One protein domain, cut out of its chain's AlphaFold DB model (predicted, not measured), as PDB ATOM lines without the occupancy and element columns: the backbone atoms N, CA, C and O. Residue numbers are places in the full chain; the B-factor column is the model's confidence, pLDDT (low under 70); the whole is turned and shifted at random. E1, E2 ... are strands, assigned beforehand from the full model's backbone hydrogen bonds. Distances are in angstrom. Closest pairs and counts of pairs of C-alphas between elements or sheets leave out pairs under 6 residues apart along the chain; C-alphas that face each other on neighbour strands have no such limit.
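This is residues 12 to 109 of the 163 residues of an uncharacterized protein of Deltaproteobacteria bacterium (UniProt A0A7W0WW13). Little of this domain is regular: one twisted wall of four antiparallel strands, E1 to E4, with residues 59 to 72 passing across one face, and the long loop of residues 19 to 50 starting over the other face and then swinging out beyond the edge strand E2, where residues 37 to 44 lie beside the sheet. The 98 printed residues hold no named helix and four strands, E1 to E4 along the chain, in the sheet order E2, E1, E3, E4. The class is all strand, with only 37 residues in named elements. The whole is compact, radius of gyration of the C-alphas 13.4 A, spanning 42 by 29 by 20 A.

Inner strands E1, residues 12 to 18, and E3, residues 73 to 84, are antiparallel at 162 degrees, with N 16 and O 79 2.9 A apart, within hydrogen-bond range. Edge strand E2, residues 51 to 58, forms a hairpin with E1, N 15 to O 54 2.8 A. Edge strand E4, residues 99 to 108, forms a hairpin with E3, N 80 to O 102 2.8 A. E2 is apart from E3 and E4.

E3 measures 31.0 A, E4 27.0 A, E1 20.2 A and E2 19.2 A. C-alpha 12 begins E1 at (-28.492, -28.281, 30.466); C-alpha 108 ends E4 at (-39.285, -10.318, 46.571).

The farthest C-alphas, of Pro 88 and Ala 109, are 42.0 A apart. The printed part has no cut; its three links are long. Residues 25 to 34 and 87 to 96 have pLDDT under 70.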
ATOM      1  N   TRP A  12     -28.800 -29.257  29.422       93.75
ATOM      2  CA  TRP A  12     -28.492 -28.281  30.466       93.75
ATOM      3  C   TRP A  12     -29.757 -27.655  31.050       93.75
ATOM      4  O   TRP A  12     -30.840 -27.735  30.469       93.75
ATOM      5  N   PHE A  13     -29.605 -26.963  32.176       94.56
ATOM      6  CA  PHE A  13     -30.670 -26.173  32.781       94.56
ATOM      7  C   PHE A  13     -30.411 -24.673  32.666       94.56
ATOM      8  O   PHE A  13     -29.268 -24.208  32.568       94.56
ATOM      9  N   ARG A  14     -31.496 -23.904  32.727       93.94
ATOM     10  CA  ARG A  14     -31.464 -22.445  32.815       93.94
ATOM     11  C   ARG A  14     -32.491 -21.948  33.818       93.94
ATOM     12  O   ARG A  14     -33.594 -22.479  33.912       93.94
ATOM     13  N   ILE A  15     -32.114 -20.898  34.536       94.38
ATOM     14  CA  ILE A  15     -32.944 -20.169  35.484       94.38
ATOM     15  C   ILE A  15     -33.048 -18.719  35.015       94.38
ATOM     16  O   ILE A  15     -32.033 -18.040  34.834       94.38
ATOM     17  N   ALA A  16     -34.274 -18.236  34.848       93.50
ATOM     18  CA  ALA A  16     -34.562 -16.859  34.473       93.50
ATOM     19  C   ALA A  16     -35.615 -16.247  35.404       93.50
ATOM     20  O   ALA A  16     -36.426 -16.952  35.999       93.50
ATOM     21  N   PHE A  17     -35.596 -14.928  35.543       94.25
ATOM     22  CA  PHE A  17     -36.484 -14.180  36.421       94.25
ATOM     23  C   PHE A  17     -37.188 -13.068  35.659       94.25
ATOM     24  O   PHE A  17     -36.541 -12.281  34.968       94.25
ATOM     25  N   GLN A  18     -38.502 -12.990  35.824       92.94
ATOM     26  CA  GLN A  18     -39.341 -11.974  35.218       92.94
ATOM     27  C   GLN A  18     -39.937 -11.084  36.321       92.94
ATOM     28  O   GLN A  18     -40.840 -11.533  37.037       92.94
ATOM     29  N   PRO A  19     -39.452  -9.839  36.497       90.75
ATOM     30  CA  PRO A  19     -39.917  -8.942  37.555       90.75
ATOM     31  C   PRO A  19     -41.408  -8.587  37.540       90.75
ATOM     32  O   PRO A  19     -41.939  -8.239  38.593       90.75
ATOM     33  N   ASN A  20     -42.076  -8.629  36.387       86.00
ATOM     34  CA  ASN A  20     -43.475  -8.200  36.259       86.00
ATOM     35  C   ASN A  20     -44.490  -9.357  36.181       86.00
ATOM     36  O   ASN A  20     -45.688  -9.096  36.076       86.00
ATOM     37  N   GLY A  21     -44.017 -10.606  36.240       76.81
ATOM     38  CA  GLY A  21     -44.868 -11.797  36.187       76.81
ATOM     39  C   GLY A  21     -45.296 -12.209  34.779       76.81
ATOM     40  O   GLY A  21     -46.084 -13.142  34.636       76.81
ATOM     41  N   ASP A  22     -44.788 -11.536  33.746       77.31
ATOM     42  CA  ASP A  22     -45.131 -11.819  32.355       77.31
ATOM     43  C   ASP A  22     -44.686 -13.213  31.894       77.31
ATOM     44  O   ASP A  22     -43.873 -13.905  32.515       77.31
ATOM     45  N   ALA A  23     -45.209 -13.593  30.726       71.94
ATOM     46  CA  ALA A  23     -44.813 -14.806  30.047       71.94
ATOM     47  C   ALA A  23     -43.335 -14.793  29.654       71.94
ATOM     48  O   ALA A  23     -42.846 -13.862  29.016       71.94
ATOM     49  N   PHE A  24     -42.639 -15.879  29.979       75.81
ATOM     50  CA  PHE A  24     -41.330 -16.148  29.403       75.81
ATOM     51  C   PHE A  24     -41.503 -16.657  27.974       75.81
ATOM     52  O   PHE A  24     -42.255 -17.611  27.772       75.81
ATOM     53  N   PRO A  25     -40.804 -16.091  26.984       68.19
ATOM     54  CA  PRO A  25     -40.774 -16.680  25.665       68.19
ATOM     55  C   PRO A  25     -39.871 -17.916  25.708       68.19
ATOM     56  O   PRO A  25     -39.025 -18.080  26.593       68.19
ATOM     57  N   ILE A  26     -40.003 -18.772  24.704       69.50
ATOM     58  CA  ILE A  26     -38.993 -19.797  24.469       69.50
ATOM     59  C   ILE A  26     -37.673 -19.075  24.141       69.50
ATOM     60  O   ILE A  26     -37.704 -18.122  23.356       69.50
ATOM     61  N   PRO A  27     -36.527 -19.470  24.738       67.19
ATOM     62  CA  PRO A  27     -35.247 -18.813  24.509       67.19
ATOM     63  C   PRO A  27     -34.946 -18.558  23.032       67.19
ATOM     64  O   PRO A  27     -34.748 -19.493  22.256       67.19
ATOM     65  N   ALA A  28     -34.885 -17.286  22.644       59.94
ATOM     66  CA  ALA A  28     -34.646 -16.908  21.260       59.94
ATOM     67  C   ALA A  28     -33.207 -17.248  20.841       59.94
ATOM     68  O   ALA A  28     -32.249 -16.728  21.416       59.94
ATOM     69  N   SER A  29     -33.047 -18.080  19.809       59.53
ATOM     70  CA  SER A  29     -31.749 -18.352  19.180       59.53
ATOM     71  C   SER A  29     -31.585 -17.594  17.864       59.53
ATOM     72  O   SER A  29     -32.552 -17.464  17.104       59.53
ATOM     73  N   PRO A  30     -30.367 -17.120  17.539       49.38
ATOM     74  CA  PRO A  30     -30.041 -16.597  16.219       49.38
ATOM     75  C   PRO A  30     -29.971 -17.741  15.187       49.38
ATOM     76  O   PRO A  30     -28.898 -18.138  14.740       49.38
ATOM     77  N   GLY A  31     -31.130 -18.284  14.807       52.62
ATOM     78  CA  GLY A  31     -31.261 -19.298  13.761       52.62
ATOM     79  C   GLY A  31     -32.469 -20.214  13.962       52.62
ATOM     80  O   GLY A  31     -32.552 -20.903  14.970       52.62
ATOM     81  N   ALA A  32     -33.387 -20.200  12.987       50.34
ATOM     82  CA  ALA A  32     -34.419 -21.204  12.678       50.34
ATOM     83  C   ALA A  32     -34.846 -22.165  13.812       50.34
ATOM     84  O   ALA A  32     -34.783 -23.380  13.653       50.34
ATOM     85  N   GLY A  33     -35.301 -21.627  14.944       59.25
ATOM     86  CA  GLY A  33     -35.918 -22.426  15.996       59.25
ATOM     87  C   GLY A  33     -34.972 -23.309  16.813       59.25
ATOM     88  O   GLY A  33     -35.481 -24.130  17.558       59.25
ATOM     89  N   ALA A  34     -33.647 -23.162  16.738       66.56
ATOM     90  CA  ALA A  34     -32.725 -23.900  17.614       66.56
ATOM     91  C   ALA A  34     -32.625 -23.263  19.015       66.56
ATOM     92  O   ALA A  34     -33.106 -22.155  19.227       66.56
ATOM     93  N   PHE A  35     -31.947 -23.908  19.965       72.69
ATOM     94  CA  PHE A  35     -31.557 -23.264  21.229       72.69
ATOM     95  C   PHE A  35     -30.359 -22.322  21.055       72.69
ATOM     96  O   PHE A  35     -29.507 -22.567  20.193       72.69
ATOM     97  N   PRO A  36     -30.232 -21.263  21.878       78.12
ATOM     98  CA  PRO A  36     -29.006 -20.474  21.946       78.12
ATOM     99  C   PRO A  36     -27.839 -21.374  22.348       78.12
ATOM    100  O   PRO A  36     -27.928 -22.058  23.361       78.12
ATOM    101  N   THR A  37     -26.748 -21.385  21.582       78.81
ATOM    102  CA  THR A  37     -25.565 -22.222  21.866       78.81
ATOM    103  C   THR A  37     -24.587 -21.578  22.851       78.81
ATOM    104  O   THR A  37     -23.837 -22.280  23.523       78.81
ATOM    105  N   ALA A  38     -24.608 -20.250  22.966       87.25
ATOM    106  CA  ALA A  38     -23.809 -19.507  23.934       87.25
ATOM    107  C   ALA A  38     -24.441 -19.540  25.335       87.25
ATOM    108  O   ALA A  38     -25.653 -19.693  25.469       87.25
ATOM    109  N   ASP A  39     -23.607 -19.378  26.363       91.88
ATOM    110  CA  ASP A  39     -24.050 -19.079  27.727       91.88
ATOM    111  C   ASP A  39     -24.626 -17.659  27.777       91.88
ATOM    112  O   ASP A  39     -23.966 -16.702  27.364       91.88
ATOM    113  N   GLN A  40     -25.866 -17.537  28.247       91.25
ATOM    114  CA  GLN A  40     -26.573 -16.263  28.362       91.25
ATOM    115  C   GLN A  40     -26.682 -15.757  29.809       91.25
ATOM    116  O   GLN A  40     -27.456 -14.837  30.079       91.25
ATOM    117  N   THR A  41     -25.928 -16.330  30.749       94.19
ATOM    118  CA  THR A  41     -25.906 -15.897  32.153       94.19
ATOM    119  C   THR A  41     -25.639 -14.393  32.278       94.19
ATOM    120  O   THR A  41     -24.690 -13.855  31.706       94.19
ATOM    121  N   GLY A  42     -26.487 -13.697  33.036       92.88
ATOM    122  CA  GLY A  42     -26.416 -12.252  33.255       92.88
ATOM    123  C   GLY A  42     -26.994 -11.401  32.120       92.88
ATOM    124  O   GLY A  42     -27.050 -10.178  32.254       92.88
ATOM    125  N   MET A  43     -27.445 -12.005  31.017       92.06
ATOM    126  CA  MET A  43     -28.125 -11.278  29.946       92.06
ATOM    127  C   MET A  43     -29.585 -10.988  30.312       92.06
ATOM    128  O   MET A  43     -30.215 -11.688  31.104       92.06
ATOM    129  N   THR A  44     -30.138  -9.947  29.695       90.12
ATOM    130  CA  THR A  44     -31.572  -9.647  29.731       90.12
ATOM    131  C   THR A  44     -32.181  -9.984  28.376       90.12
ATOM    132  O   THR A  44     -31.655  -9.570  27.340       90.12
ATOM    133  N   ASP A  45     -33.276 -10.733  28.380       81.88
ATOM    134  CA  ASP A  45     -34.069 -10.999  27.187       81.88
ATOM    135  C   ASP A  45     -34.670  -9.682  26.685       81.88
ATOM    136  O   ASP A  45     -35.432  -9.021  27.387       81.88
ATOM    137  N   ALA A  46     -34.308  -9.267  25.473       79.50
ATOM    138  CA  ALA A  46     -34.726  -7.972  24.943       79.50
ATOM    139  C   ALA A  46     -36.231  -7.902  24.630       79.50
ATOM    140  O   ALA A  46     -36.777  -6.802  24.556       79.50
ATOM    141  N   ALA A  47     -36.892  -9.046  24.422       76.75
ATOM    142  CA  ALA A  47     -38.311  -9.093  24.089       76.75
ATOM    143  C   ALA A  47     -39.192  -8.993  25.337       76.75
ATOM    144  O   ALA A  47     -40.263  -8.394  25.275       76.75
ATOM    145  N   THR A  48     -38.744  -9.559  26.458       80.12
ATOM    146  CA  THR A  48     -39.561  -9.651  27.679       80.12
ATOM    147  C   THR A  48     -38.990  -8.919  28.881       80.12
ATOM    148  O   THR A  48     -39.707  -8.692  29.847       80.12
ATOM    149  N   GLY A  49     -37.721  -8.517  28.858       86.62
ATOM    150  CA  GLY A  49     -37.051  -7.951  30.029       86.62
ATOM    151  C   GLY A  49     -36.698  -8.991  31.096       86.62
ATOM    152  O   GLY A  49     -36.229  -8.620  32.170       86.62
ATOM    153  N   ALA A  50     -36.895 -10.283  30.811       89.88
ATOM    154  CA  ALA A  50     -36.516 -11.361  31.711       89.88
ATOM    155  C   ALA A  50     -34.992 -11.408  31.897       89.88
ATOM    156  O   ALA A  50     -34.223 -11.318  30.941       89.88
ATOM    157  N   ILE A  51     -34.546 -11.582  33.134       92.62
ATOM    158  CA  ILE A  51     -33.131 -11.656  33.499       92.62
ATOM    159  C   ILE A  51     -32.726 -13.126  33.547       92.62
ATOM    160  O   ILE A  51     -33.293 -13.900  34.317       92.62
ATOM    161  N   ILE A  52     -31.725 -13.517  32.762       93.44
ATOM    162  CA  ILE A  52     -31.172 -14.874  32.785       93.44
ATOM    163  C   ILE A  52     -30.179 -14.947  33.947       93.44
ATOM    164  O   ILE A  52     -29.060 -14.444  33.856       93.44
ATOM    165  N   ILE A  53     -30.601 -15.536  35.067       95.81
ATOM    166  CA  ILE A  53     -29.803 -15.588  36.301       95.81
ATOM    167  C   ILE A  53     -28.682 -16.619  36.185       95.81
ATOM    168  O   ILE A  53     -27.573 -16.384  36.658       95.81
ATOM    169  N   ALA A  54     -28.982 -17.759  35.572       95.75
ATOM    170  CA  ALA A  54     -28.022 -18.819  35.328       95.75
ATOM    171  C   ALA A  54     -28.433 -19.580  34.071       95.75
ATOM    172  O   ALA A  54     -29.597 -19.934  33.904       95.75
ATOM    173  N   ASP A  55     -27.481 -19.845  33.197       94.38
ATOM    174  CA  ASP A  55     -27.647 -20.667  32.009       94.38
ATOM    175  C   ASP A  55     -26.511 -21.690  31.961       94.38
ATOM    176  O   ASP A  55     -25.551 -21.602  32.729       94.38
ATOM    177  N   ARG A  56     -26.643 -22.702  31.099       94.12
ATOM    178  CA  ARG A  56     -25.630 -23.764  30.960       94.12
ATOM    179  C   ARG A  56     -25.302 -24.489  32.267       94.12
ATOM    180  O   ARG A  56     -24.198 -25.000  32.431       94.12
ATOM    181  N   ILE A  57     -26.277 -24.587  33.170       96.31
ATOM    182  CA  ILE A  57     -26.191 -25.425  34.367       96.31
ATOM    183  C   ILE A  57     -26.066 -26.880  33.885       96.31
ATOM    184  O   ILE A  57     -26.985 -27.340  33.205       96.31
ATOM    185  N   PRO A  58     -24.966 -27.599  34.184       95.00
ATOM    186  CA  PRO A  58     -24.772 -28.954  33.675       95.00
ATOM    187  C   PRO A  58     -25.886 -29.924  34.081       95.00
ATOM    188  O   PRO A  58     -26.460 -29.802  35.169       95.00
ATOM    189  N   ASP A  59     -26.149 -30.905  33.217       92.12
ATOM    190  CA  ASP A  59     -26.985 -32.055  33.544       92.12
ATOM    191  C   ASP A  59     -26.412 -32.840  34.739       92.12
ATOM    192  O   ASP A  59     -25.242 -32.717  35.114       92.12
ATOM    193  N   GLY A  60     -27.269 -33.600  35.423       91.25
ATOM    194  CA  GLY A  60     -26.890 -34.324  36.641       91.25
ATOM    195  C   GLY A  60     -26.697 -33.443  37.887       91.25
ATOM    196  O   GLY A  60     -26.563 -33.977  38.991       91.25
ATOM    197  N   MET A  61     -26.734 -32.110  37.768       93.31
ATOM    198  CA  MET A  61     -26.897 -31.233  38.929       93.31
ATOM    199  C   MET A  61     -28.371 -31.144  39.325       93.31
ATOM    200  O   MET A  61     -29.236 -30.959  38.477       93.31
ATOM    201  N   LEU A  62     -28.644 -31.229  40.629       93.75
ATOM    202  CA  LEU A  62     -29.997 -31.142  41.210       93.75
ATOM    203  C   LEU A  62     -30.166 -29.936  42.146       93.75
ATOM    204  O   LEU A  62     -31.196 -29.763  42.801       93.75
ATOM    205  N   MET A  63     -29.127 -29.109  42.258       94.69
ATOM    206  CA  MET A  63     -29.106 -27.926  43.103       94.69
ATOM    207  C   MET A  63     -28.118 -26.901  42.551       94.69
ATOM    208  O   MET A  63     -27.024 -27.251  42.117       94.69
ATOM    209  N   THR A  64     -28.486 -25.624  42.630       95.00
ATOM    210  CA  THR A  64     -27.552 -24.509  42.453       95.00
ATOM    211  C   THR A  64     -27.934 -23.324  43.337       95.00
ATOM    212  O   THR A  64     -29.111 -23.113  43.667       95.00
ATOM    213  N   GLN A  65     -26.936 -22.545  43.741       94.12
ATOM    214  CA  GLN A  65     -27.150 -21.270  44.412       94.12
ATOM    215  C   GLN A  65     -27.326 -20.181  43.353       94.12
ATOM    216  O   GLN A  65     -26.519 -20.062  42.438       94.12
ATOM    217  N   ILE A  66     -28.383 -19.383  43.493       92.69
ATOM    218  CA  ILE A  66     -28.664 -18.251  42.610       92.69
ATOM    219  C   ILE A  66     -28.756 -16.970  43.427       92.69
ATOM    220  O   ILE A  66     -29.209 -16.993  44.574       92.69
ATOM    221  N   THR A  67     -28.365 -15.859  42.816       92.94
ATOM    222  CA  THR A  67     -28.579 -14.521  43.368       92.94
ATOM    223  C   THR A  67     -29.769 -13.904  42.654       92.94
ATOM    224  O   THR A  67     -29.748 -13.747  41.434       92.94
ATOM    225  N   LEU A  68     -30.813 -13.573  43.408       92.62
ATOM    226  CA  LEU A  68     -31.977 -12.879  42.864       92.62
ATOM    227  C   LEU A  68     -31.657 -11.388  42.664       92.62
ATOM    228  O   LEU A  68     -30.842 -10.836  43.412       92.62
ATOM    229  N   PRO A  69     -32.279 -10.719  41.677       91.50
ATOM    230  CA  PRO A  69     -32.118  -9.282  41.495       91.50
ATOM    231  C   PRO A  69     -32.509  -8.501  42.753       91.50
ATOM    232  O   PRO A  69     -33.485  -8.828  43.425       91.50
ATOM    233  N   ASN A  70     -31.755  -7.445  43.057       91.75
ATOM    234  CA  ASN A  70     -32.024  -6.580  44.204       91.75
ATOM    235  C   ASN A  70     -33.185  -5.617  43.903       91.75
ATOM    236  O   ASN A  70     -32.963  -4.458  43.544       91.75
ATOM    237  N   MET A  71     -34.415  -6.121  43.991       92.19
ATOM    238  CA  MET A  71     -35.648  -5.364  43.780       92.19
ATOM    239  C   MET A  71     -36.824  -5.996  44.526       92.19
ATOM    240  O   MET A  71     -36.779  -7.170  44.883       92.19
ATOM    241  N   GLU A  72     -37.895  -5.225  44.713       93.94
ATOM    242  CA  GLU A  72     -39.154  -5.734  45.256       93.94
ATOM    243  C   GLU A  72     -40.159  -6.028  44.137       93.94
ATOM    244  O   GLU A  72     -40.259  -5.277  43.165       93.94
ATOM    245  N   CYS A  73     -40.913  -7.115  44.279       92.12
ATOM    246  CA  CYS A  73     -41.988  -7.502  43.367       92.12
ATOM    247  C   CYS A  73     -42.985  -8.417  44.077       92.12
ATOM    248  O   CYS A  73     -42.598  -9.248  44.891       92.12
ATOM    249  N   THR A  74     -44.271  -8.266  43.764       91.00
ATOM    250  CA  THR A  74     -45.376  -9.037  44.368       91.00
ATOM    251  C   THR A  74     -46.002 -10.056  43.420       91.00
ATOM    252  O   THR A  74     -46.828 -10.857  43.841       91.00
ATOM    253  N   ASN A  75     -45.633 -10.008  42.142       88.88
ATOM    254  CA  ASN A  75     -46.100 -10.915  41.103       88.88
ATOM    255  C   ASN A  75     -44.957 -11.139  40.113       88.88
ATOM    256  O   ASN A  75     -45.049 -10.729  38.965       88.88
ATOM    257  N   CYS A  76     -43.828 -11.646  40.595       92.94
ATOM    258  CA  CYS A  76     -42.687 -11.967  39.748       92.94
ATOM    259  C   CYS A  76     -42.597 -13.476  39.565       92.94
ATOM    260  O   CYS A  76     -43.002 -14.242  40.435       92.94
ATOM    261  N   THR A  77     -42.043 -13.899  38.436       93.12
ATOM    262  CA  THR A  77     -42.000 -15.315  38.063       93.12
ATOM    263  C   THR A  77     -40.551 -15.760  37.954       93.12
ATOM    264  O   THR A  77     -39.735 -15.102  37.306       93.12
ATOM    265  N   LEU A  78     -40.222 -16.888  38.577       93.25
ATOM    266  CA  LEU A  78     -38.963 -17.595  38.372       93.25
ATOM    267  C   LEU A  78     -39.219 -18.760  37.414       93.25
ATOM    268  O   LEU A  78     -40.022 -19.641  37.718       93.25
ATOM    269  N   GLN A  79     -38.536 -18.770  36.276       93.12
ATOM    270  CA  GLN A  79     -38.559 -19.869  35.321       93.12
ATOM    271  C   GLN A  79     -37.335 -20.757  35.514       93.12
ATOM    272  O   GLN A  79     -36.206 -20.275  35.577       93.12
ATOM    273  N   PHE A  80     -37.573 -22.061  35.534       93.25
ATOM    274  CA  PHE A  80     -36.579 -23.109  35.387       93.25
ATOM    275  C   PHE A  80     -36.897 -23.890  34.119       93.25
ATOM    276  O   PHE A  80     -38.005 -24.409  33.974       93.25
ATOM    277  N   ILE A  81     -35.935 -23.969  33.206       89.25
ATOM    278  CA  ILE A  81     -36.047 -24.822  32.030       89.25
ATOM    279  C   ILE A  81     -34.994 -25.913  32.063       89.25
ATOM    280  O   ILE A  81     -33.844 -25.669  32.436       89.25
ATOM    281  N   GLN A  82     -35.394 -27.091  31.611       92.19
ATOM    282  CA  GLN A  82     -34.481 -28.136  31.185       92.19
ATOM    283  C   GLN A  82     -34.477 -28.153  29.665       92.19
ATOM    284  O   GLN A  82     -35.529 -28.346  29.060       92.19
ATOM    285  N   VAL A  83     -33.308 -27.951  29.068       88.69
ATOM    286  CA  VAL A  83     -33.090 -28.118  27.633       88.69
ATOM    287  C   VAL A  83     -32.436 -29.470  27.416       88.69
ATOM    288  O   VAL A  83     -31.381 -29.738  27.989       88.69
ATOM    289  N   MET A  84     -33.051 -30.299  26.584       87.88
ATOM    290  CA  MET A  84     -32.595 -31.646  26.270       87.88
ATOM    291  C   MET A  84     -31.973 -31.679  24.873       87.88
ATOM    292  O   MET A  84     -32.400 -30.976  23.957       87.88
ATOM    293  N   THR A  85     -30.917 -32.473  24.718       83.75
ATOM    294  CA  THR A  85     -30.150 -32.602  23.468       83.75
ATOM    295  C   THR A  85     -30.080 -34.043  22.979       83.75
ATOM    296  O   THR A  85     -29.092 -34.442  22.363       83.75
ATOM    297  N   ASP A  86     -31.084 -34.852  23.295       79.38
ATOM    298  CA  ASP A  86     -31.157 -36.272  22.941       79.38
ATOM    299  C   ASP A  86     -32.248 -36.600  21.906       79.38
ATOM    300  O   ASP A  86     -32.225 -37.697  21.342       79.38
ATOM    301  N   ALA A  87     -33.128 -35.649  21.564       68.38
ATOM    302  CA  ALA A  87     -34.098 -35.765  20.474       68.38
ATOM    303  C   ALA A  87     -33.985 -34.615  19.436       68.38
ATOM    304  O   ALA A  87     -34.474 -33.509  19.623       68.38
ATOM    305  N   PRO A  88     -33.337 -34.838  18.277       65.62
ATOM    306  CA  PRO A  88     -33.412 -33.899  17.157       65.62
ATOM    307  C   PRO A  88     -34.867 -33.760  16.668       65.62
ATOM    308  O   PRO A  88     -35.558 -34.780  16.586       65.62
ATOM    309  N   PRO A  89     -35.330 -32.566  16.245       59.75
ATOM    310  CA  PRO A  89     -34.533 -31.442  15.738       59.75
ATOM    311  C   PRO A  89     -34.107 -30.336  16.734       59.75
ATOM    312  O   PRO A  89     -33.661 -29.291  16.261       59.75
ATOM    313  N   TYR A  90     -34.156 -30.532  18.060       67.88
ATOM    314  CA  TYR A  90     -33.772 -29.507  19.061       67.88
ATOM    315  C   TYR A  90     -34.461 -28.169  18.810       67.88
ATOM    316  O   TYR A  90     -33.827 -27.107  18.741       67.88
ATOM    317  N   THR A  91     -35.768 -28.252  18.580       67.06
ATOM    318  CA  THR A  91     -36.553 -27.086  18.181       67.06
ATOM    319  C   THR A  91     -37.137 -26.369  19.388       67.06
ATOM    320  O   THR A  91     -37.299 -26.927  20.467       67.06
ATOM    321  N   THR A  92     -37.450 -25.098  19.203       65.44
ATOM    322  CA  THR A  92     -38.090 -24.207  20.175       65.44
ATOM    323  C   THR A  92     -39.549 -23.952  19.797       65.44
ATOM    324  O   THR A  92     -40.119 -22.940  20.178       65.44
ATOM    325  N   ASP A  93     -40.161 -24.838  19.004       66.25
ATOM    326  CA  ASP A  93     -41.566 -24.743  18.613       66.25
ATOM    327  C   ASP A  93     -42.463 -25.676  19.448       66.25
ATOM    328  O   ASP A  93     -41.998 -26.456  20.276       66.25
ATOM    329  N   ALA A  94     -43.779 -25.581  19.245       61.03
ATOM    330  CA  ALA A  94     -44.760 -26.380  19.981       61.03
ATOM    331  C   ALA A  94     -44.730 -27.885  19.645       61.03
ATOM    332  O   ALA A  94     -45.430 -28.656  20.299       61.03
ATOM    333  N   ALA A  95     -43.984 -28.303  18.616       61.88
ATOM    334  CA  ALA A  95     -43.778 -29.709  18.280       61.88
ATOM    335  C   ALA A  95     -42.541 -30.296  18.980       61.88
ATOM    336  O   ALA A  95     -42.357 -31.514  18.958       61.88
ATOM    337  N   SER A  96     -41.726 -29.452  19.615       68.06
ATOM    338  CA  SER A  96     -40.570 -29.871  20.393       68.06
ATOM    339  C   SER A  96     -40.973 -30.571  21.686       68.06
ATOM    340  O   SER A  96     -41.749 -30.046  22.488       68.06
ATOM    341  N   ASN A  97     -40.394 -31.745  21.915       72.75
ATOM    342  CA  ASN A  97     -40.391 -32.426  23.205       72.75
ATOM    343  C   ASN A  97     -39.051 -32.246  23.937       72.75
ATOM    344  O   ASN A  97     -38.788 -32.995  24.869       72.75
ATOM    345  N   ASP A  98     -38.238 -31.264  23.527       80.88
ATOM    346  CA  ASP A  98     -36.853 -31.074  23.978       80.88
ATOM    347  C   ASP A  98     -36.732 -30.097  25.158       80.88
ATOM    348  O   ASP A  98     -35.625 -29.757  25.577       80.88
ATOM    349  N   ILE A  99     -37.860 -29.597  25.680       82.31
ATOM    350  CA  ILE A  99     -37.877 -28.590  26.746       82.31
ATOM    351  C   ILE A  99     -38.924 -28.914  27.796       82.31
ATOM    352  O   ILE A  99     -40.112 -29.034  27.489       82.31
ATOM    353  N   TYR A 100     -38.496 -28.916  29.054       87.69
ATOM    354  CA  TYR A 100     -39.410 -28.812  30.184       87.69
ATOM    355  C   TYR A 100     -39.378 -27.407  30.768       87.69
ATOM    356  O   TYR A 100     -38.308 -26.831  30.957       87.69
ATOM    357  N   PHE A 101     -40.560 -26.877  31.074       87.62
ATOM    358  CA  PHE A 101     -40.749 -25.559  31.668       87.62
ATOM    359  C   PHE A 101     -41.408 -25.707  33.037       87.62
ATOM    360  O   PHE A 101     -42.548 -26.160  33.129       87.62
ATOM    361  N   ASN A 102     -40.719 -25.258  34.081       90.19
ATOM    362  CA  ASN A 102     -41.254 -25.163  35.432       90.19
ATOM    363  C   ASN A 102     -41.214 -23.703  35.867       90.19
ATOM    364  O   ASN A 102     -40.203 -23.029  35.675       90.19
ATOM    365  N   CYS A 103     -42.284 -23.225  36.496       89.75
ATOM    366  CA  CYS A 103     -42.311 -21.875  37.039       89.75
ATOM    367  C   CYS A 103     -42.820 -21.822  38.459       89.75
ATOM    368  O   CYS A 103     -43.641 -22.637  38.876       89.75
ATOM    369  N   ALA A 104     -42.306 -20.829  39.171       90.19
ATOM    370  CA  ALA A 104     -42.729 -20.481  40.507       90.19
ATOM    371  C   ALA A 104     -43.049 -18.991  40.556       90.19
ATOM    372  O   ALA A 104     -42.226 -18.159  40.163       90.19
ATOM    373  N   ASP A 105     -44.223 -18.673  41.085       90.81
ATOM    374  CA  ASP A 105     -44.568 -17.309  41.457       90.81
ATOM    375  C   ASP A 105     -43.826 -16.974  42.744       90.81
ATOM    376  O   ASP A 105     -43.882 -17.709  43.736       90.81
ATOM    377  N   VAL A 106     -43.092 -15.872  42.720       89.56
ATOM    378  CA  VAL A 106     -42.277 -15.414  43.837       89.56
ATOM    379  C   VAL A 106     -42.658 -13.988  44.208       89.56
ATOM    380  O   VAL A 106     -43.176 -13.209  43.410       89.56
ATOM    381  N   THR A 107     -42.422 -13.645  45.469       91.81
ATOM    382  CA  THR A 107     -42.485 -12.271  45.966       91.81
ATOM    383  C   THR A 107     -41.119 -11.935  46.528       91.81
ATOM    384  O   THR A 107     -40.636 -12.621  47.431       91.81
ATOM    385  N   LEU A 108     -40.497 -10.886  45.998       92.19
ATOM    386  CA  LEU A 108     -39.285 -10.318  46.571       92.19
ATOM    387  C   LEU A 108     -39.695  -9.113  47.407       92.19
ATOM    388  O   LEU A 108     -40.317  -8.180  46.906       92.19
ATOM    389  N   ALA A 109     -39.375  -9.156  48.694       91.50
ATOM    390  CA  ALA A 109     -39.686  -8.092  49.632       91.50
ATOM    391  C   ALA A 109     -38.476  -7.860  50.534       91.50
ATOM    392  O   ALA A 109     -37.925  -8.809  51.091       91.50
TER     393      ALA A 109